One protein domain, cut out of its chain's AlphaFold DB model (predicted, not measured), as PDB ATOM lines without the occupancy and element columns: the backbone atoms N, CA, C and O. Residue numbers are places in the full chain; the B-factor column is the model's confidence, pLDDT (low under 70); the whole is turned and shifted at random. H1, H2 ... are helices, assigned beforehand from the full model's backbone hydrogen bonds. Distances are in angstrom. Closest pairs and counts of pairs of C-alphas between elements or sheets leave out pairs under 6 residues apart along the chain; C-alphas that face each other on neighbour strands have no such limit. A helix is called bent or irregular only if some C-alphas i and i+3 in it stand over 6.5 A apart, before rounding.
ATOM      1  N   GLY A   2     -58.540  14.759 -45.319       86.50
ATOM      2  CA  GLY A   2     -57.276  15.521 -45.271       86.50
ATOM      3  C   GLY A   2     -56.629  15.698 -43.889       86.50
ATOM      4  O   GLY A   2     -55.455  15.388 -43.731       86.50
ATOM      5  N   ARG A   3     -57.387  16.084 -42.850       84.88
ATOM      6  CA  ARG A   3     -56.839  16.298 -41.488       84.88
ATOM      7  C   ARG A   3     -56.193  15.051 -40.870       84.88
ATOM      8  O   ARG A   3     -55.217  15.159 -40.135       84.88
ATOM      9  N   ARG A   4     -56.719  13.858 -41.181       83.62
ATOM     10  CA  ARG A   4     -56.170  12.586 -40.681       83.62
ATOM     11  C   ARG A   4     -54.857  12.225 -41.374       83.62
ATOM     12  O   ARG A   4     -53.945  11.751 -40.705       83.62
ATOM     13  N   LEU A   5     -54.772  12.464 -42.683       89.00
ATOM     14  CA  LEU A   5     -53.553  12.247 -43.466       89.00
ATOM     15  C   LEU A   5     -52.459  13.235 -43.047       89.00
ATOM     16  O   LEU A   5     -51.351  12.808 -42.736       89.00
ATOM     17  N   ALA A   6     -52.805  14.519 -42.913       89.69
ATOM     18  CA  ALA A   6     -51.886  15.559 -42.454       89.69
ATOM     19  C   ALA A   6     -51.322  15.254 -41.056       89.69
ATOM     20  O   ALA A   6     -50.110  15.268 -40.864       89.69
ATOM     21  N   GLY A   7     -52.177  14.888 -40.091       88.94
ATOM     22  CA  GLY A   7     -51.718  14.510 -38.751       88.94
ATOM     23  C   GLY A   7     -50.821  13.268 -38.755       88.94
ATOM     24  O   GLY A   7     -49.823  13.229 -38.044       88.94
ATOM     25  N   GLY A   8     -51.136  12.260 -39.574       90.94
ATOM     26  CA  GLY A   8     -50.301  11.064 -39.711       90.94
ATOM     27  C   GLY A   8     -48.913  11.365 -40.281       90.94
ATOM     28  O   GLY A   8     -47.927  10.853 -39.750       90.94
ATOM     29  N   PHE A   9     -48.851  12.208 -41.312       95.25
ATOM     30  CA  PHE A   9     -47.607  12.652 -41.940       95.25
ATOM     31  C   PHE A   9     -46.736  13.460 -40.972       95.25
ATOM     32  O   PHE A   9     -45.558  13.153 -40.825       95.25
ATOM     33  N   LEU A  10     -47.325  14.416 -40.242       95.94
ATOM     34  CA  LEU A  10     -46.607  15.223 -39.249       95.94
ATOM     35  C   LEU A  10     -45.988  14.367 -38.137       95.94
ATOM     36  O   LEU A  10     -44.839  14.598 -37.772       95.94
ATOM     37  N   VAL A  11     -46.701  13.350 -37.631       96.31
ATOM     38  CA  VAL A  11     -46.112  12.403 -36.665       96.31
ATOM     39  C   VAL A  11     -44.978  11.611 -37.299       96.31
ATOM     40  O   VAL A  11     -43.936  11.471 -36.676       96.31
ATOM     41  N   GLY A  12     -45.168  11.085 -38.512       96.25
ATOM     42  CA  GLY A  12     -44.130  10.316 -39.203       96.25
ATOM     43  C   GLY A  12     -42.844  11.123 -39.371       96.25
ATOM     44  O   GLY A  12     -41.782  10.674 -38.950       96.25
ATOM     45  N   LEU A  13     -42.959  12.345 -39.894       97.62
ATOM     46  CA  LEU A  13     -41.834  13.265 -40.041       97.62
ATOM     47  C   LEU A  13     -41.218  13.629 -38.684       97.62
ATOM     48  O   LEU A  13     -40.002  13.574 -38.536       97.62
ATOM     49  N   GLY A  14     -42.045  13.929 -37.679       97.62
ATOM     50  CA  GLY A  14     -41.581  14.220 -36.322       97.62
ATOM     51  C   GLY A  14     -40.770  13.075 -35.712       97.62
ATOM     52  O   GLY A  14     -39.745  13.330 -35.092       97.62
ATOM     53  N   LEU A  15     -41.171  11.820 -35.938       97.56
ATOM     54  CA  LEU A  15     -40.429  10.647 -35.466       97.56
ATOM     55  C   LEU A  15     -39.121  10.424 -36.232       97.56
ATOM     56  O   LEU A  15     -38.136  10.029 -35.622       97.56
ATOM     57  N   VAL A  16     -39.070  10.711 -37.537       98.06
ATOM     58  CA  VAL A  16     -37.806  10.671 -38.299       98.06
ATOM     59  C   VAL A  16     -36.823  11.709 -37.758       98.06
ATOM     60  O   VAL A  16     -35.669  11.384 -37.489       98.06
ATOM     61  N   VAL A  17     -37.290  12.941 -37.534       97.94
ATOM     62  CA  VAL A  17     -36.475  14.008 -36.936       97.94
ATOM     63  C   VAL A  17     -36.052  13.634 -35.508       97.94
ATOM     64  O   VAL A  17     -34.899  13.851 -35.142       97.94
ATOM     65  N   ALA A  18     -36.933  13.003 -34.725       97.69
ATOM     66  CA  ALA A  18     -36.603  12.495 -33.393       97.69
ATOM     67  C   ALA A  18     -35.520  11.405 -33.436       97.69
ATOM     68  O   ALA A  18     -34.635  11.406 -32.587       97.69
ATOM     69  N   SER A  19     -35.540  10.511 -34.430       97.94
ATOM     70  CA  SER A  19     -34.488   9.504 -34.629       97.94
ATOM     71  C   SER A  19     -33.142  10.139 -34.948       97.94
ATOM     72  O   SER A  19     -32.135   9.724 -34.383       97.94
ATOM     73  N   LEU A  20     -33.110  11.175 -35.792       97.56
ATOM     74  CA  LEU A  20     -31.876  11.921 -36.052       97.56
ATOM     75  C   LEU A  20     -31.360  12.599 -34.778       97.56
ATOM     76  O   LEU A  20     -30.182  12.465 -34.457       97.56
ATOM     77  N   ALA A  21     -32.243  13.245 -34.008       97.56
ATOM     78  CA  ALA A  21     -31.884  13.822 -32.712       97.56
ATOM     79  C   ALA A  21     -31.337  12.756 -31.748       97.56
ATOM     80  O   ALA A  21     -30.347  12.993 -31.065       97.56
ATOM     81  N   TRP A  22     -31.949  11.569 -31.718       96.94
ATOM     82  CA  TRP A  22     -31.513  10.454 -30.877       96.94
ATOM     83  C   TRP A  22     -30.136   9.924 -31.279       96.94
ATOM     84  O   TRP A  22     -29.324   9.621 -30.408       96.94
ATOM     85  N   ILE A  23     -29.840   9.845 -32.579       96.12
ATOM     86  CA  ILE A  23     -28.517   9.456 -33.086       96.12
ATOM     87  C   ILE A  23     -27.470  10.504 -32.701       96.12
ATOM     88  O   ILE A  23     -26.435  10.139 -32.149       96.12
ATOM     89  N   CYS A  24     -27.741  11.794 -32.926       96.25
ATOM     90  CA  CYS A  24     -26.828  12.866 -32.518       96.25
ATOM     91  C   CYS A  24     -26.573  12.830 -31.004       96.25
ATOM     92  O   CYS A  24     -25.416  12.820 -30.586       96.25
ATOM     93  N   LEU A  25     -27.632  12.696 -30.198       95.69
ATOM     94  CA  LEU A  25     -27.530  12.542 -28.747       95.69
ATOM     95  C   LEU A  25     -26.653  11.343 -28.381       95.69
ATOM     96  O   LEU A  25     -25.762  11.470 -27.544       95.69
ATOM     97  N   SER A  26     -26.873  10.204 -29.035       94.62
ATOM     98  CA  SER A  26     -26.106   8.985 -28.794       94.62
ATOM     99  C   SER A  26     -24.619   9.207 -29.053       94.62
ATOM    100  O   SER A  26     -23.805   8.910 -28.188       94.62
ATOM    101  N   ILE A  27     -24.253   9.797 -30.192       93.94
ATOM    102  CA  ILE A  27     -22.849  10.084 -30.525       93.94
ATOM    103  C   ILE A  27     -22.230  11.014 -29.469       93.94
ATOM    104  O   ILE A  27     -21.140  10.739 -28.967       93.94
ATOM    105  N   THR A  28     -22.952  12.065 -29.064       94.44
ATOM    106  CA  THR A  28     -22.469  13.022 -28.050       94.44
ATOM    107  C   THR A  28     -22.323  12.438 -26.646       94.44
ATOM    108  O   THR A  28     -21.517  12.931 -25.872       94.44
ATOM    109  N   ARG A  29     -23.089  11.394 -26.310       92.75
ATOM    110  CA  ARG A  29     -23.080  10.732 -24.993       92.75
ATOM    111  C   ARG A  29     -22.208   9.482 -24.937       92.75
ATOM    112  O   ARG A  29     -22.152   8.830 -23.900       92.75
ATOM    113  N   THR A  30     -21.588   9.114 -26.053       90.50
ATOM    114  CA  THR A  30     -20.733   7.932 -26.159       90.50
ATOM    115  C   THR A  30     -19.315   8.353 -26.504       90.50
ATOM    116  O   THR A  30     -18.536   8.662 -25.613       90.50
ATOM    117  N   VAL A  31     -18.991   8.426 -27.792       87.75
ATOM    118  CA  VAL A  31     -17.635   8.694 -28.290       87.75
ATOM    119  C   VAL A  31     -17.174  10.120 -27.970       87.75
ATOM    120  O   VAL A  31     -15.981  10.354 -27.786       87.75
ATOM    121  N   GLY A 162     -15.251  21.107 -32.590       92.25
ATOM    122  CA  GLY A 162     -16.192  21.825 -33.455       92.25
ATOM    123  C   GLY A 162     -17.319  20.941 -34.015       92.25
ATOM    124  O   GLY A 162     -18.422  21.429 -34.265       92.25
ATOM    125  N   LEU A 163     -17.076  19.640 -34.217       93.62
ATOM    126  CA  LEU A 163     -18.118  18.685 -34.607       93.62
ATOM    127  C   LEU A 163     -19.040  18.365 -33.423       93.62
ATOM    128  O   LEU A 163     -20.258  18.348 -33.600       93.62
ATOM    129  N   ARG A 164     -18.473  18.147 -32.232       93.94
ATOM    130  CA  ARG A 164     -19.204  17.899 -30.986       93.94
ATOM    131  C   ARG A 164     -20.169  19.041 -30.687       93.94
ATOM    132  O   ARG A 164     -21.360  18.780 -30.544       93.94
ATOM    133  N   ASP A 165     -19.705  20.287 -30.705       94.12
ATOM    134  CA  ASP A 165     -20.548  21.463 -30.452       94.12
ATOM    135  C   ASP A 165     -21.710  21.559 -31.444       94.12
ATOM    136  O   ASP A 165     -22.863  21.792 -31.067       94.12
ATOM    137  N   ARG A 166     -21.434  21.303 -32.730       96.12
ATOM    138  CA  ARG A 166     -22.469  21.261 -33.771       96.12
ATOM    139  C   ARG A 166     -23.465  20.135 -33.538       96.12
ATOM    140  O   ARG A 166     -24.653  20.354 -33.748       96.12
ATOM    141  N   LEU A 167     -23.020  18.954 -33.111       96.00
ATOM    142  CA  LEU A 167     -23.907  17.831 -32.804       96.00
ATOM    143  C   LEU A 167     -24.764  18.104 -31.568       96.00
ATOM    144  O   LEU A 167     -25.952  17.785 -31.585       96.00
ATOM    145  N   VAL A 168     -24.215  18.733 -30.527       95.12
ATOM    146  CA  VAL A 168     -24.974  19.146 -29.335       95.12
ATOM    147  C   VAL A 168     -26.044  20.171 -29.720       95.12
ATOM    148  O   VAL A 168     -27.225  19.983 -29.409       95.12
ATOM    149  N   ALA A 169     -25.671  21.203 -30.481       96.00
ATOM    150  CA  ALA A 169     -26.612  22.204 -30.977       96.00
ATOM    151  C   ALA A 169     -27.679  21.586 -31.902       96.00
ATOM    152  O   ALA A 169     -28.876  21.831 -31.729       96.00
ATOM    153  N   ALA A 170     -27.267  20.735 -32.845       96.69
ATOM    154  CA  ALA A 170     -28.171  20.037 -33.754       96.69
ATOM    155  C   ALA A 170     -29.140  19.127 -32.994       96.69
ATOM    156  O   ALA A 170     -30.322  19.109 -33.319       96.69
ATOM    157  N   THR A 171     -28.684  18.432 -31.949       96.94
ATOM    158  CA  THR A 171     -29.542  17.593 -31.100       96.94
ATOM    159  C   THR A 171     -30.673  18.416 -30.492       96.94
ATOM    160  O   THR A 171     -31.833  18.022 -30.599       96.94
ATOM    161  N   ALA A 172     -30.363  19.579 -29.910       96.31
ATOM    162  CA  ALA A 172     -31.368  20.456 -29.313       96.31
ATOM    163  C   ALA A 172     -32.368  20.983 -30.357       96.31
ATOM    164  O   ALA A 172     -33.581  20.924 -30.140       96.31
ATOM    165  N   VAL A 173     -31.875  21.441 -31.512       98.06
ATOM    166  CA  VAL A 173     -32.718  21.949 -32.607       98.06
ATOM    167  C   VAL A 173     -33.614  20.846 -33.173       98.06
ATOM    168  O   VAL A 173     -34.823  21.042 -33.299       98.06
ATOM    169  N   LEU A 174     -33.060  19.671 -33.479       98.06
ATOM    170  CA  LEU A 174     -33.812  18.533 -34.006       98.06
ATOM    171  C   LEU A 174     -34.842  18.032 -32.990       98.06
ATOM    172  O   LEU A 174     -35.984  17.778 -33.363       98.06
ATOM    173  N   ALA A 175     -34.491  17.952 -31.704       96.75
ATOM    174  CA  ALA A 175     -35.432  17.573 -30.654       96.75
ATOM    175  C   ALA A 175     -36.593  18.575 -30.536       96.75
ATOM    176  O   ALA A 175     -37.753  18.166 -30.459       96.75
ATOM    177  N   ALA A 176     -36.307  19.881 -30.587       97.69
ATOM    178  CA  ALA A 176     -37.330  20.925 -30.562       97.69
ATOM    179  C   ALA A 176     -38.243  20.866 -31.798       97.69
ATOM    180  O   ALA A 176     -39.466  20.941 -31.669       97.69
ATOM    181  N   LEU A 177     -37.671  20.668 -32.991       97.94
ATOM    182  CA  LEU A 177     -38.428  20.496 -34.231       97.94
ATOM    183  C   LEU A 177     -39.308  19.243 -34.189       97.94
ATOM    184  O   LEU A 177     -40.490  19.312 -34.527       97.94
ATOM    185  N   ALA A 178     -38.769  18.111 -33.730       97.75
ATOM    186  CA  ALA A 178     -39.519  16.873 -33.563       97.75
ATOM    187  C   ALA A 178     -40.695  17.054 -32.592       97.75
ATOM    188  O   ALA A 178     -41.831  16.696 -32.918       97.75
ATOM    189  N   ALA A 179     -40.450  17.667 -31.431       96.75
ATOM    190  CA  ALA A 179     -41.489  17.979 -30.458       96.75
ATOM    191  C   ALA A 179     -42.556  18.910 -31.055       96.75
ATOM    192  O   ALA A 179     -43.749  18.628 -30.936       96.75
ATOM    193  N   GLY A 180     -42.145  19.964 -31.767       97.81
ATOM    194  CA  GLY A 180     -43.047  20.886 -32.459       97.81
ATOM    195  C   GLY A 180     -43.938  20.187 -33.488       97.81
ATOM    196  O   GLY A 180     -45.150  20.406 -33.503       97.81
ATOM    197  N   LEU A 181     -43.376  19.280 -34.294       97.44
ATOM    198  CA  LEU A 181     -44.126  18.481 -35.269       97.44
ATOM    199  C   LEU A 181     -45.131  17.538 -34.597       97.44
ATOM    200  O   LEU A 181     -46.275  17.433 -35.047       97.44
ATOM    201  N   VAL A 182     -44.744  16.882 -33.500       95.94
ATOM    202  CA  VAL A 182     -45.639  16.006 -32.729       95.94
ATOM    203  C   VAL A 182     -46.771  16.806 -32.077       95.94
ATOM    204  O   VAL A 182     -47.929  16.385 -32.143       95.94
ATOM    205  N   VAL A 183     -46.476  17.976 -31.501       96.94
ATOM    206  CA  VAL A 183     -47.481  18.880 -30.919       96.94
ATOM    207  C   VAL A 183     -48.436  19.390 -31.997       96.94
ATOM    208  O   VAL A 183     -49.654  19.304 -31.825       96.94
ATOM    209  N   ALA A 184     -47.921  19.837 -33.144       95.62
ATOM    210  CA  ALA A 184     -48.744  20.255 -34.276       95.62
ATOM    211  C   ALA A 184     -49.653  19.115 -34.760       95.62
ATOM    212  O   ALA A 184     -50.857  19.309 -34.951       95.62
ATOM    213  N   ALA A 185     -49.120  17.895 -34.871       94.88
ATOM    214  CA  ALA A 185     -49.911  16.723 -35.219       94.88
ATOM    215  C   ALA A 185     -51.019  16.444 -34.195       94.88
ATOM    216  O   ALA A 185     -52.141  16.109 -34.582       94.88
ATOM    217  N   PHE A 186     -50.724  16.607 -32.901       94.06
ATOM    218  CA  PHE A 186     -51.668  16.416 -31.803       94.06
ATOM    219  C   PHE A 186     -52.819  17.434 -31.825       94.06
ATOM    220  O   PHE A 186     -53.960  17.079 -31.516       94.06
ATOM    221  N   VAL A 187     -52.543  18.680 -32.226       96.00
ATOM    222  CA  VAL A 187     -53.553  19.741 -32.382       96.00
ATOM    223  C   VAL A 187     -54.425  19.510 -33.622       96.00
ATOM    224  O   VAL A 187     -55.646  19.660 -33.552       96.00
ATOM    225  N   VAL A 188     -53.829  19.115 -34.750       94.69
ATOM    226  CA  VAL A 188     -54.541  18.963 -36.034       94.69
ATOM    227  C   VAL A 188     -55.434  17.716 -36.070       94.69
ATOM    228  O   VAL A 188     -56.503  17.739 -36.697       94.69
ATOM    229  N   THR A 189     -55.010  16.631 -35.414       92.38
ATOM    230  CA  THR A 189     -55.674  15.322 -35.473       92.38
ATOM    231  C   THR A 189     -56.835  15.175 -34.489       92.38
ATOM    232  O   THR A 189     -56.744  15.509 -33.309       92.38
ATOM    233  N   ASP A 190     -57.914  14.538 -34.946       90.06
ATOM    234  CA  ASP A 190     -59.028  14.154 -34.072       90.06
ATOM    235  C   ASP A 190     -58.688  12.924 -33.207       90.06
ATOM    236  O   ASP A 190     -59.347  12.652 -32.204       90.06
ATOM    237  N   ASN A 191     -57.665  12.144 -33.591       90.62
ATOM    238  CA  ASN A 191     -57.282  10.901 -32.916       90.62
ATOM    239  C   ASN A 191     -55.958  11.044 -32.149       90.62
ATOM    240  O   ASN A 191     -54.948  10.416 -32.476       90.62
ATOM    241  N   ARG A 192     -55.992  11.870 -31.103       94.25
ATOM    242  CA  ARG A 192     -54.872  12.150 -30.187       94.25
ATOM    243  C   ARG A 192     -54.261  10.890 -29.567       94.25
ATOM    244  O   ARG A 192     -53.043  10.757 -29.500       94.25
ATOM    245  N   ALA A 193     -55.102   9.920 -29.202       94.69
ATOM    246  CA  ALA A 193     -54.664   8.646 -28.629       94.69
ATOM    247  C   ALA A 193     -53.731   7.868 -29.576       94.69
ATOM    248  O   ALA A 193     -52.756   7.262 -29.129       94.69
ATOM    249  N   ARG A 194     -53.988   7.908 -30.891       94.38
ATOM    250  CA  ARG A 194     -53.130   7.247 -31.885       94.38
ATOM    251  C   ARG A 194     -51.749   7.902 -31.988       94.38
ATOM    252  O   ARG A 194     -50.772   7.179 -32.154       94.38
ATOM    253  N   VAL A 195     -51.662   9.230 -31.870       95.38
ATOM    254  CA  VAL A 195     -50.376   9.952 -31.856       95.38
ATOM    255  C   VAL A 195     -49.556   9.549 -30.637       95.38
ATOM    256  O   VAL A 195     -48.427   9.098 -30.799       95.38
ATOM    257  N   LEU A 196     -50.160   9.601 -29.445       96.38
ATOM    258  CA  LEU A 196     -49.502   9.196 -28.197       96.38
ATOM    259  C   LEU A 196     -49.007   7.748 -28.238       96.38
ATOM    260  O   LEU A 196     -47.914   7.474 -27.763       96.38
ATOM    261  N   ARG A 197     -49.762   6.829 -28.856       96.75
ATOM    262  CA  ARG A 197     -49.306   5.442 -29.047       96.75
ATOM    263  C   ARG A 197     -48.070   5.341 -29.918       96.75
ATOM    264  O   ARG A 197     -47.139   4.646 -29.543       96.75
ATOM    265  N   ARG A 198     -48.059   6.015 -31.070       96.44
ATOM    266  CA  ARG A 198     -46.910   5.973 -31.987       96.44
ATOM    267  C   ARG A 198     -45.655   6.540 -31.338       96.44
ATOM    268  O   ARG A 198     -44.610   5.911 -31.416       96.44
ATOM    269  N   VAL A 199     -45.783   7.681 -30.662       97.38
ATOM    270  CA  VAL A 199     -44.678   8.290 -29.909       97.38
ATOM    271  C   VAL A 199     -44.242   7.378 -28.763       97.38
ATOM    272  O   VAL A 199     -43.052   7.137 -28.604       97.38
ATOM    273  N   GLY A 200     -45.190   6.808 -28.014       97.25
ATOM    274  CA  GLY A 200     -44.908   5.892 -26.911       97.25
ATOM    275  C   GLY A 200     -44.151   4.638 -27.347       97.25
ATOM    276  O   GLY A 200     -43.125   4.313 -26.760       97.25
ATOM    277  N   PHE A 201     -44.599   3.972 -28.416       98.19
ATOM    278  CA  PHE A 201     -43.896   2.816 -28.978       98.19
ATOM    279  C   PHE A 201     -42.516   3.176 -29.519       98.19
ATOM    280  O   PHE A 201     -41.579   2.413 -29.316       98.19
ATOM    281  N   TRP A 202     -42.377   4.333 -30.170       97.94
ATOM    282  CA  TRP A 202     -41.078   4.790 -30.654       97.94
ATOM    283  C   TRP A 202     -40.100   5.034 -29.498       97.94
ATOM    284  O   TRP A 202     -38.981   4.537 -29.544       97.94
ATOM    285  N   LEU A 203     -40.536   5.710 -28.429       97.75
ATOM    286  CA  LEU A 203     -39.715   5.959 -27.239       97.75
ATOM    287  C   LEU A 203     -39.291   4.662 -26.540       97.75
ATOM    288  O   LEU A 203     -38.129   4.512 -26.171       97.75
ATOM    289  N   ILE A 204     -40.218   3.711 -26.394       97.75
ATOM    290  CA  ILE A 204     -39.913   2.387 -25.836       97.75
ATOM    291  C   ILE A 204     -38.940   1.635 -26.745       97.75
ATOM    292  O   ILE A 204     -38.001   1.033 -26.242       97.75
ATOM    293  N   GLY A 205     -39.121   1.696 -28.065       97.25
ATOM    294  CA  GLY A 205     -38.207   1.090 -29.032       97.25
ATOM    295  C   GLY A 205     -36.800   1.683 -28.961       97.25
ATOM    296  O   GLY A 205     -35.831   0.935 -28.898       97.25
ATOM    297  N   ALA A 206     -36.680   3.012 -28.892       95.00
ATOM    298  CA  ALA A 206     -35.401   3.709 -28.758       95.00
ATOM    299  C   ALA A 206     -34.686   3.370 -27.437       95.00
ATOM    300  O   ALA A 206     -33.470   3.175 -27.422       95.00
ATOM    301  N   ALA A 207     -35.440   3.246 -26.340       95.94
ATOM    302  CA  ALA A 207     -34.916   2.801 -25.052       95.94
ATOM    303  C   ALA A 207     -34.479   1.328 -25.084       95.94
ATOM    304  O   ALA A 207     -33.377   0.990 -24.653       95.94
ATOM    305  N   ALA A 208     -35.331   0.450 -25.619       95.44
ATOM    306  CA  ALA A 208     -35.064  -0.979 -25.720       95.44
ATOM    307  C   ALA A 208     -33.862  -1.267 -26.623       95.44
ATOM    308  O   ALA A 208     -33.068  -2.135 -26.292       95.44
ATOM    309  N   PHE A 209     -33.688  -0.516 -27.711       94.44
ATOM    310  CA  PHE A 209     -32.544  -0.631 -28.615       94.44
ATOM    311  C   PHE A 209     -31.209  -0.551 -27.868       94.44
ATOM    312  O   PHE A 209     -30.375  -1.436 -28.028       94.44
ATOM    313  N   TRP A 210     -31.028   0.445 -26.996       92.38
ATOM    314  CA  TRP A 210     -29.790   0.599 -26.226       92.38
ATOM    315  C   TRP A 210     -29.617  -0.447 -25.131       92.38
ATOM    316  O   TRP A 210     -28.493  -0.874 -24.881       92.38
ATOM    317  N   VAL A 211     -30.706  -0.904 -24.508       89.56
ATOM    318  CA  VAL A 211     -30.645  -2.023 -23.552       89.56
ATOM    319  C   VAL A 211     -30.224  -3.306 -24.267       89.56
ATOM    320  O   VAL A 211     -29.274  -3.958 -23.844       89.56
ATOM    321  N   ILE A 212     -30.891  -3.632 -25.380       90.50
ATOM    322  CA  ILE A 212     -30.598  -4.813 -26.192       90.50
ATOM    323  C   ILE A 212     -29.156  -4.750 -26.654       90.50
ATOM    324  O   ILE A 212     -28.408  -5.674 -26.382       90.50
ATOM    325  N   ILE A 213     -28.740  -3.655 -27.284       88.25
ATOM    326  CA  ILE A 213     -27.381  -3.534 -27.794       88.25
ATOM    327  C   ILE A 213     -26.349  -3.555 -26.663       88.25
ATOM    328  O   ILE A 213     -25.341  -4.237 -26.795       88.25
ATOM    329  N   GLY A 214     -26.590  -2.881 -25.538       85.69
ATOM    330  CA  GLY A 214     -25.691  -2.931 -24.382       85.69
ATOM    331  C   GLY A 214     -25.475  -4.355 -23.855       85.69
ATOM    332  O   GLY A 214     -24.370  -4.691 -23.450       85.69
ATOM    333  N   THR A 215     -26.503  -5.206 -23.911       86.19
ATOM    334  CA  THR A 215     -26.411  -6.611 -23.473       86.19
ATOM    335  C   THR A 215     -25.943  -7.580 -24.557       86.19
ATOM    336  O   THR A 215     -25.216  -8.523 -24.264       86.19
ATOM    337  N   ALA A 216     -26.352  -7.371 -25.806       87.06
ATOM    338  CA  ALA A 216     -26.151  -8.315 -26.895       87.06
ATOM    339  C   ALA A 216     -24.789  -8.141 -27.560       87.06
ATOM    340  O   ALA A 216     -24.201  -9.137 -27.972       87.06
ATOM    341  N   LEU A 217     -24.279  -6.905 -27.666       84.56
ATOM    342  CA  LEU A 217     -23.026  -6.654 -28.377       84.56
ATOM    343  C   LEU A 217     -21.824  -7.373 -27.742       84.56
ATOM    344  O   LEU A 217     -21.088  -7.995 -28.501       84.56
ATOM    345  N   PRO A 218     -21.639  -7.386 -26.403       78.75
ATOM    346  CA  PRO A 218     -20.546  -8.138 -25.781       78.75
ATOM    347  C   PRO A 218     -20.624  -9.640 -26.085       78.75
ATOM    348  O   PRO A 218     -19.643 -10.250 -26.503       78.75
ATOM    349  N   SER A 219     -21.814 -10.238 -25.970       84.12
ATOM    350  CA  SER A 219     -22.020 -11.651 -26.312       84.12
ATOM    351  C   SER A 219     -21.746 -11.937 -27.791       84.12
ATOM    352  O   SER A 219     -21.177 -12.974 -28.123       84.12
ATOM    353  N   LEU A 220     -22.122 -11.017 -28.683       86.25
ATOM    354  CA  LEU A 220     -21.880 -11.140 -30.119       86.25
ATOM    355  C   LEU A 220     -20.391 -10.967 -30.462       86.25
ATOM    356  O   LEU A 220     -19.880 -11.676 -31.326       86.25
ATOM    357  N   ALA A 221     -19.688 -10.070 -29.768       82.94
ATOM    358  CA  ALA A 221     -18.255  -9.850 -29.929       82.94
ATOM    359  C   ALA A 221     -17.458 -11.110 -29.567       82.94
ATOM    360  O   ALA A 221     -16.608 -11.526 -30.350       82.94
ATOM    361  N   HIS A 222     -17.801 -11.786 -28.464       81.69
ATOM    362  CA  HIS A 222     -17.178 -13.064 -28.094       81.69
ATOM    363  C   HIS A 222     -17.385 -14.171 -29.139       81.69
ATOM    364  O   HIS A 222     -16.524 -15.034 -29.288       81.69
ATOM    365  N   LEU A 223     -18.502 -14.150 -29.873       88.06
ATOM    366  CA  LEU A 223     -18.783 -15.132 -30.924       88.06
ATOM    367  C   LEU A 223     -18.029 -14.843 -32.228       88.06
ATOM    368  O   LEU A 223     -17.633 -15.780 -32.917       88.06
ATOM    369  N   LEU A 224     -17.866 -13.568 -32.592       89.50
ATOM    370  CA  LEU A 224     -17.300 -13.172 -33.886       89.50
ATOM    371  C   LEU A 224     -15.789 -12.924 -33.841       89.50
ATOM    372  O   LEU A 224     -15.104 -13.186 -34.827       89.50
ATOM    373  N   LEU A 225     -15.275 -12.395 -32.730       84.50
ATOM    374  CA  LEU A 225     -13.894 -11.933 -32.579       84.50
ATOM    375  C   LEU A 225     -13.367 -12.300 -31.181       84.50
ATOM    376  O   LEU A 225     -13.175 -11.419 -30.344       84.50
ATOM    377  N   PRO A 226     -13.123 -13.592 -30.894       77.56
ATOM    378  CA  PRO A 226     -12.778 -14.051 -29.547       77.56
ATOM    379  C   PRO A 226     -11.515 -13.399 -28.962       77.56
ATOM    380  O   PRO A 226     -11.443 -13.274 -27.748       77.56
ATOM    381  N   GLY A 227     -10.572 -12.951 -29.802       75.12
ATOM    382  CA  GLY A 227      -9.346 -12.253 -29.376       75.12
ATOM    383  C   GLY A 227      -9.382 -10.724 -29.475       75.12
ATOM    384  O   GLY A 227      -8.326 -10.120 -29.546       75.12
ATOM    385  N   GLN A 228     -10.563 -10.112 -29.641       75.50
ATOM    386  CA  GLN A 228     -10.761  -8.651 -29.519       75.50
ATOM    387  C   GLN A 228     -12.042  -8.308 -28.744       75.50
ATOM    388  O   GLN A 228     -12.446  -7.147 -28.637       75.50
ATOM    389  N   ALA A 229     -12.748  -9.326 -28.249       73.25
ATOM    390  CA  ALA A 229     -14.041  -9.160 -27.607       73.25
ATOM    391  C   ALA A 229     -13.934  -8.388 -26.289       73.25
ATOM    392  O   ALA A 229     -14.886  -7.699 -25.932       73.25
ATOM    393  N   ALA A 230     -12.789  -8.478 -25.605       66.25
ATOM    394  CA  ALA A 230     -12.515  -7.735 -24.381       66.25
ATOM    395  C   ALA A 230     -12.437  -6.226 -24.665       66.25
ATOM    396  O   ALA A 230     -13.252  -5.468 -24.137       66.25
ATOM    397  N   ILE A 231     -11.612  -5.822 -25.638       70.00
ATOM    398  CA  ILE A 231     -11.460  -4.422 -26.063       70.00
ATOM    399  C   ILE A 231     -12.789  -3.847 -26.573       70.00
ATOM    400  O   ILE A 231     -13.224  -2.774 -26.149       70.00
ATOM    401  N   ILE A 232     -13.483  -4.570 -27.462       75.00
ATOM    402  CA  ILE A 232     -14.789  -4.135 -27.985       75.00
ATOM    403  C   ILE A 232     -15.818  -4.062 -26.850       75.00
ATOM    404  O   ILE A 232     -16.610  -3.123 -26.802       75.00
ATOM    405  N   GLY A 233     -15.802  -5.026 -25.928       73.00
ATOM    406  CA  GLY A 233     -16.685  -5.082 -24.768       73.00
ATOM    407  C   GLY A 233     -16.473  -3.919 -23.801       73.00
ATOM    408  O   GLY A 233     -17.459  -3.327 -23.369       73.00
ATOM    409  N   ALA A 234     -15.223  -3.547 -23.520       70.19
ATOM    410  CA  ALA A 234     -14.857  -2.414 -22.673       70.19
ATOM    411  C   ALA A 234     -15.306  -1.085 -23.298       70.19
ATOM    412  O   ALA A 234     -16.106  -0.351 -22.712       70.19
ATOM    413  N   ILE A 235     -14.908  -0.829 -24.551       75.88
ATOM    414  CA  ILE A 235     -15.308   0.376 -25.297       75.88
ATOM    415  C   ILE A 235     -16.836   0.477 -25.361       75.88
ATOM    416  O   ILE A 235     -17.423   1.546 -25.151       75.88
ATOM    417  N   TRP A 236     -17.505  -0.648 -25.624       82.44
ATOM    418  CA  TRP A 236     -18.954  -0.678 -25.735       82.44
ATOM    419  C   TRP A 236     -19.669  -0.553 -24.391       82.44
ATOM    420  O   TRP A 236     -20.715   0.091 -24.323       82.44
ATOM    421  N   GLY A 237     -19.126  -1.124 -23.318       78.31
ATOM    422  CA  GLY A 237     -19.660  -1.006 -21.965       78.31
ATOM    423  C   GLY A 237     -19.708   0.453 -21.525       78.31
ATOM    424  O   GLY A 237     -20.751   0.940 -21.068       78.31
ATOM    425  N   VAL A 238     -18.625   1.192 -21.782       78.00
ATOM    426  CA  VAL A 238     -18.584   2.626 -21.504       78.00
ATOM    427  C   VAL A 238     -19.540   3.389 -22.423       78.00
ATOM    428  O   VAL A 238     -20.334   4.195 -21.930       78.00
ATOM    429  N   ALA A 239     -19.578   3.098 -23.725       81.44
ATOM    430  CA  ALA A 239     -20.529   3.732 -24.643       81.44
ATOM    431  C   ALA A 239     -21.997   3.504 -24.215       81.44
ATOM    432  O   ALA A 239     -22.765   4.452 -24.034       81.44
ATOM    433  N   ALA A 240     -22.394   2.257 -23.964       85.75
ATOM    434  CA  ALA A 240     -23.743   1.897 -23.531       85.75
ATOM    435  C   ALA A 240     -24.113   2.542 -22.184       85.75
ATOM    436  O   ALA A 240     -25.257   2.970 -21.991       85.75
ATOM    437  N   GLY A 241     -23.141   2.687 -21.275       85.75
ATOM    438  CA  GLY A 241     -23.318   3.411 -20.020       85.75
ATOM    439  C   GLY A 241     -23.824   4.842 -20.229       85.75
ATOM    440  O   GLY A 241     -24.690   5.301 -19.480       85.75
ATOM    441  N   GLY A 242     -23.342   5.530 -21.272       87.94
ATOM    442  CA  GLY A 242     -23.700   6.923 -21.574       87.94
ATOM    443  C   GLY A 242     -25.163   7.089 -21.962       87.94
ATOM    444  O   GLY A 242     -25.807   8.087 -21.635       87.94
ATOM    445  N   MET A 243     -25.727   6.045 -22.565       93.88
ATOM    446  CA  MET A 243     -27.117   6.010 -22.995       93.88
ATOM    447  C   MET A 243     -28.077   5.435 -21.955       93.88
ATOM    448  O   MET A 243     -29.290   5.477 -22.170       93.88
ATOM    449  N   ARG A 244     -27.596   4.980 -20.789       91.38
ATOM    450  CA  ARG A 244     -28.449   4.380 -19.750       91.38
ATOM    451  C   ARG A 244     -29.514   5.350 -19.228       91.38
ATOM    452  O   ARG A 244     -30.699   5.028 -19.266       91.38
ATOM    453  N   GLN A 245     -29.115   6.541 -18.777       92.56
ATOM    454  CA  GLN A 245     -30.043   7.555 -18.243       92.56
ATOM    455  C   GLN A 245     -31.029   8.086 -19.306       92.56
ATOM    456  O   GLN A 245     -32.239   8.079 -19.044       92.56
ATOM    457  N   PRO A 246     -30.583   8.471 -20.523       94.38
ATOM    458  CA  PRO A 246     -31.494   8.831 -21.611       94.38
ATOM    459  C   PRO A 246     -32.495   7.723 -21.949       94.38
ATOM    460  O   PRO A 246     -33.681   8.003 -22.114       94.38
ATOM    461  N   SER A 247     -32.049   6.464 -22.003       94.88
ATOM    462  CA  SER A 247     -32.906   5.324 -22.352       94.88
ATOM    463  C   SER A 247     -33.948   5.038 -21.275       94.88
ATOM    464  O   SER A 247     -35.112   4.828 -21.600       94.88
ATOM    465  N   ILE A 248     -33.580   5.104 -19.991       94.88
ATOM    466  CA  ILE A 248     -34.542   4.978 -18.883       94.88
ATOM    467  C   ILE A 248     -35.590   6.094 -18.965       94.88
ATOM    468  O   ILE A 248     -36.790   5.824 -18.899       94.88
ATOM    469  N   THR A 249     -35.148   7.336 -19.171       96.12
ATOM    470  CA  THR A 249     -36.041   8.500 -19.274       96.12
ATOM    471  C   THR A 249     -37.000   8.363 -20.457       96.12
ATOM    472  O   THR A 249     -38.208   8.552 -20.302       96.12
ATOM    473  N   ALA A 250     -36.488   7.969 -21.628       95.81
ATOM    474  CA  ALA A 250     -37.294   7.703 -22.815       95.81
ATOM    475  C   ALA A 250     -38.286   6.554 -22.580       95.81
ATOM    476  O   ALA A 250     -39.458   6.684 -22.922       95.81
ATOM    477  N   GLY A 251     -37.858   5.468 -21.931       97.19
ATOM    478  CA  GLY A 251     -38.716   4.339 -21.577       97.19
ATOM    479  C   GLY A 251     -39.880   4.751 -20.672       97.19
ATOM    480  O   GLY A 251     -41.035   4.465 -20.992       97.19
ATOM    481  N   ILE A 252     -39.604   5.492 -19.591       97.62
ATOM    482  CA  ILE A 252     -40.632   6.016 -18.673       97.62
ATOM    483  C   ILE A 252     -41.598   6.945 -19.418       97.62
ATOM    484  O   ILE A 252     -42.817   6.790 -19.305       97.62
ATOM    485  N   ALA A 253     -41.075   7.877 -20.220       97.06
ATOM    486  CA  ALA A 253     -41.893   8.784 -21.022       97.06
ATOM    487  C   ALA A 253     -42.765   8.025 -22.039       97.06
ATOM    488  O   ALA A 253     -43.935   8.362 -22.238       97.06
ATOM    489  N   GLY A 254     -42.229   6.966 -22.647       97.44
ATOM    490  CA  GLY A 254     -42.948   6.105 -23.576       97.44
ATOM    491  C   GLY A 254     -44.097   5.349 -22.910       97.44
ATOM    492  O   GLY A 254     -45.223   5.368 -23.415       97.44
ATOM    493  N   VAL A 255     -43.856   4.759 -21.735       98.06
ATOM    494  CA  VAL A 255     -44.892   4.095 -20.923       98.06
ATOM    495  C   VAL A 255     -45.973   5.089 -20.496       98.06
ATOM    496  O   VAL A 255     -47.163   4.805 -20.653       98.06
ATOM    497  N   ALA A 256     -45.588   6.282 -20.033       97.88
ATOM    498  CA  ALA A 256     -46.532   7.338 -19.676       97.88
ATOM    499  C   ALA A 256     -47.399   7.762 -20.876       97.88
ATOM    500  O   ALA A 256     -48.619   7.891 -20.747       97.88
ATOM    501  N   ALA A 257     -46.809   7.904 -22.068       97.06
ATOM    502  CA  ALA A 257     -47.543   8.219 -23.293       97.06
ATOM    503  C   ALA A 257     -48.546   7.114 -23.677       97.06
ATOM    504  O   ALA A 257     -49.680   7.414 -24.073       97.06
ATOM    505  N   LEU A 258     -48.181   5.836 -23.519       97.81
ATOM    506  CA  LEU A 258     -49.095   4.711 -23.735       97.81
ATOM    507  C   LEU A 258     -50.250   4.705 -22.725       97.81
ATOM    508  O   LEU A 258     -51.407   4.574 -23.131       97.81
ATOM    509  N   ALA A 259     -49.962   4.909 -21.438       97.69
ATOM    510  CA  ALA A 259     -50.980   4.983 -20.392       97.69
ATOM    511  C   ALA A 259     -51.969   6.132 -20.654       97.69
ATOM    512  O   ALA A 259     -53.184   5.918 -20.679       97.69
ATOM    513  N   LEU A 260     -51.460   7.330 -20.967       96.88
ATOM    514  CA  LEU A 260     -52.279   8.488 -21.339       96.88
ATOM    515  C   LEU A 260     -53.143   8.210 -22.573       96.88
ATOM    516  O   LEU A 260     -54.311   8.602 -22.617       96.88
ATOM    517  N   SER A 261     -52.612   7.489 -23.564       96.81
ATOM    518  CA  SER A 261     -53.387   7.075 -24.736       96.81
ATOM    519  C   SER A 261     -54.568   6.169 -24.369       96.81
ATOM    520  O   SER A 261     -55.669   6.341 -24.906       96.81
ATOM    521  N   ILE A 262     -54.370   5.215 -23.454       96.44
ATOM    522  CA  ILE A 262     -55.423   4.302 -22.986       96.44
ATOM    523  C   ILE A 262     -56.502   5.079 -22.227       96.44
ATOM    524  O   ILE A 262     -57.685   4.937 -22.547       96.44
ATOM    525  N   VAL A 263     -56.106   5.954 -21.296       96.06
ATOM    526  CA  VAL A 263     -57.031   6.806 -20.527       96.06
ATOM    527  C   VAL A 263     -57.868   7.682 -21.463       96.06
ATOM    528  O   VAL A 263     -59.092   7.745 -21.336       96.06
ATOM    529  N   TRP A 264     -57.238   8.293 -22.470       95.12
ATOM    530  CA  TRP A 264     -57.942   9.117 -23.452       95.12
ATOM    531  C   TRP A 264     -58.936   8.304 -24.289       95.12
ATOM    532  O   TRP A 264     -60.055   8.750 -24.563       95.12
ATOM    533  N   MET A 265     -58.552   7.089 -24.691       93.50
ATOM    534  CA  MET A 265     -59.423   6.196 -25.449       93.50
ATOM    535  C   MET A 265     -60.647   5.789 -24.621       93.50
ATOM    536  O   MET A 265     -61.770   5.909 -25.116       93.50
ATOM    537  N   ALA A 266     -60.453   5.414 -23.355       93.56
ATOM    538  CA  ALA A 266     -61.530   5.074 -22.430       93.56
ATOM    539  C   ALA A 266     -62.488   6.260 -22.202       93.56
ATOM    540  O   ALA A 266     -63.699   6.117 -22.384       93.56
ATOM    541  N   GLY A 267     -61.959   7.455 -21.916       92.38
ATOM    542  CA  GLY A 267     -62.769   8.663 -21.719       92.38
ATOM    543  C   GLY A 267     -63.574   9.053 -22.964       92.38
ATOM    544  O   GLY A 267     -64.758   9.391 -22.881       92.38
ATOM    545  N   SER A 268     -62.972   8.929 -24.150       92.06
ATOM    546  CA  SER A 268     -63.665   9.194 -25.417       92.06
ATOM    547  C   SER A 268     -64.757   8.163 -25.740       92.06
ATOM    548  O   SER A 268     -65.757   8.498 -26.376       92.06
ATOM    549  N   ALA A 269     -64.610   6.914 -25.289       89.81
ATOM    550  CA  ALA A 269     -65.634   5.887 -25.450       89.81
ATOM    551  C   ALA A 269     -66.839   6.142 -24.531       89.81
ATOM    552  O   ALA A 269     -67.984   6.008 -24.973       89.81
ATOM    553  N   VAL A 270     -66.598   6.566 -23.286       92.56
ATOM    554  CA  VAL A 270     -67.656   6.928 -22.329       92.56
ATOM    555  C   VAL A 270     -68.473   8.115 -22.843       92.56
ATOM    556  O   VAL A 270     -69.700   8.028 -22.890       92.56
ATOM    557  N   SER A 271     -67.819   9.171 -23.333       90.88
ATOM    558  CA  SER A 271     -68.517  10.351 -23.866       90.88
ATOM    559  C   SER A 271     -69.284  10.077 -25.165       90.88
ATOM    560  O   SER A 271     -70.341  10.657 -25.406       90.88
ATOM    561  N   ARG A 272     -68.814   9.151 -26.011       89.56
ATOM    562  CA  ARG A 272     -69.585   8.697 -27.184       89.56
ATOM    563  C   ARG A 272     -70.811   7.883 -26.780       89.56
ATOM    564  O   ARG A 272     -71.858   8.025 -27.407       89.56
ATOM    565  N   ARG A 273     -70.702   7.040 -25.745       91.81
ATOM    566  CA  ARG A 273     -71.840   6.267 -25.222       91.81
ATOM    567  C   ARG A 273     -72.899   7.175 -24.604       91.81
ATOM    568  O   ARG A 273     -74.073   6.936 -24.875       91.81
ATOM    569  N   SER A 274     -72.515   8.203 -23.842       91.94
ATOM    570  CA  SER A 274     -73.477   9.171 -23.296       91.94
ATOM    571  C   SER A 274     -74.197   9.920 -24.416       91.94
ATOM    572  O   SER A 274     -75.413   9.815 -24.507       91.94
ATOM    573  N   ARG A 275     -73.464  10.499 -25.377       92.19
ATOM    574  CA  ARG A 275     -74.070  11.183 -26.535       92.19
ATOM    575  C   ARG A 275     -75.004  10.284 -27.344       92.19
ATOM    576  O   ARG A 275     -76.037  10.739 -27.815       92.19
ATOM    577  N   ARG A 276     -74.661   9.000 -27.513       93.12
ATOM    578  CA  ARG A 276     -75.536   8.042 -28.206       93.12
ATOM    579  C   ARG A 276     -76.804   7.750 -27.404       93.12
ATOM    580  O   ARG A 276     -77.863   7.632 -28.008       93.12
ATOM    581  N   ARG A 277     -76.713   7.637 -26.074       93.75
ATOM    582  CA  ARG A 277     -77.889   7.485 -25.199       93.75
ATOM    583  C   ARG A 277     -78.777   8.724 -25.247       93.75
ATOM    584  O   ARG A 277     -79.982   8.566 -25.403       93.75
ATOM    585  N   ASP A 278     -78.188   9.913 -25.196       94.12
ATOM    586  CA  ASP A 278     -78.923  11.177 -25.274       94.12
ATOM    587  C   ASP A 278     -79.626  11.316 -26.630       94.12
ATOM    588  O   ASP A 278     -80.821  11.584 -26.670       94.12
TER     589      ASP A 278
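Overview. This is residues 2 to 31 and 162 to 278 of the 363 residues of an uncharacterized protein of Actinomarinicola tropica (UniProt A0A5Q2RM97). The longest helix, H4, bent near its beginning, pairs with H3, and this pair runs beside a second pair, H1 with H2, in a loosely joined rod. H3 meets H1 and H2 near its first residues and slants away; residues 269 to 278 of H4 stick out at one end, residues 223 to 228 at the other. The 147 printed residues hold four named helices, H1 to H4 in chain order, and no named strand: all helix. The whole is loose, with a radius of gyration of the C-alphas of 19.5 A and spans of 73 by 34 by 23 A.

Along the chain. H4, residues 229 to 278, was assigned as one helix by its hydrogen bonds but is bent: C-alphas 242 and 245 are 7.2 A apart. Its arms are H4a, residues 229 to 242, and H4b, residues 245 to 278, 49.5 A long and ending at (-78.923, 11.177, -25.274). H3, residues 192 to 224, 45.5 A, has a kink of 40 degrees near residue 218. H1, residues 2 to 29, 40.0 A, begins at (-57.276, 15.521, -45.271); H2 is residues 162 to 188, 38.5 A.

Arrangement. H4b touches H3, opposite ways at a shallow tilt of 30 degrees, closest at C-alphas Gly 200 and Gly 254, 3.9 A. H3 and H4a form a hairpin, closest at C-alphas Ala 221 and Ala 229, 4.9 A. H1, H2 and H3 form an up-and-down bundle, each running against the one before. H1 touches H2 at 23 degrees, C-alphas Gly 14 and Ala 178 closest at 4.3 A. H1 and H4b are apart. Every O i to N i+4 pair is within hydrogen-bond range in H1, H2, H4a and H4b; in H3, 26 of 29.

Size, cuts and confidence. C-alphas Gly 227 and Asp 278 are farthest apart, 73.5 A. Residues 32 to 161 are not printed; C-alphas 31 and 162 are 14.2 A apart across the cut. The links H2 to H3 and H3 to H4 are tight. Residue 230 alone has pLDDT under 70.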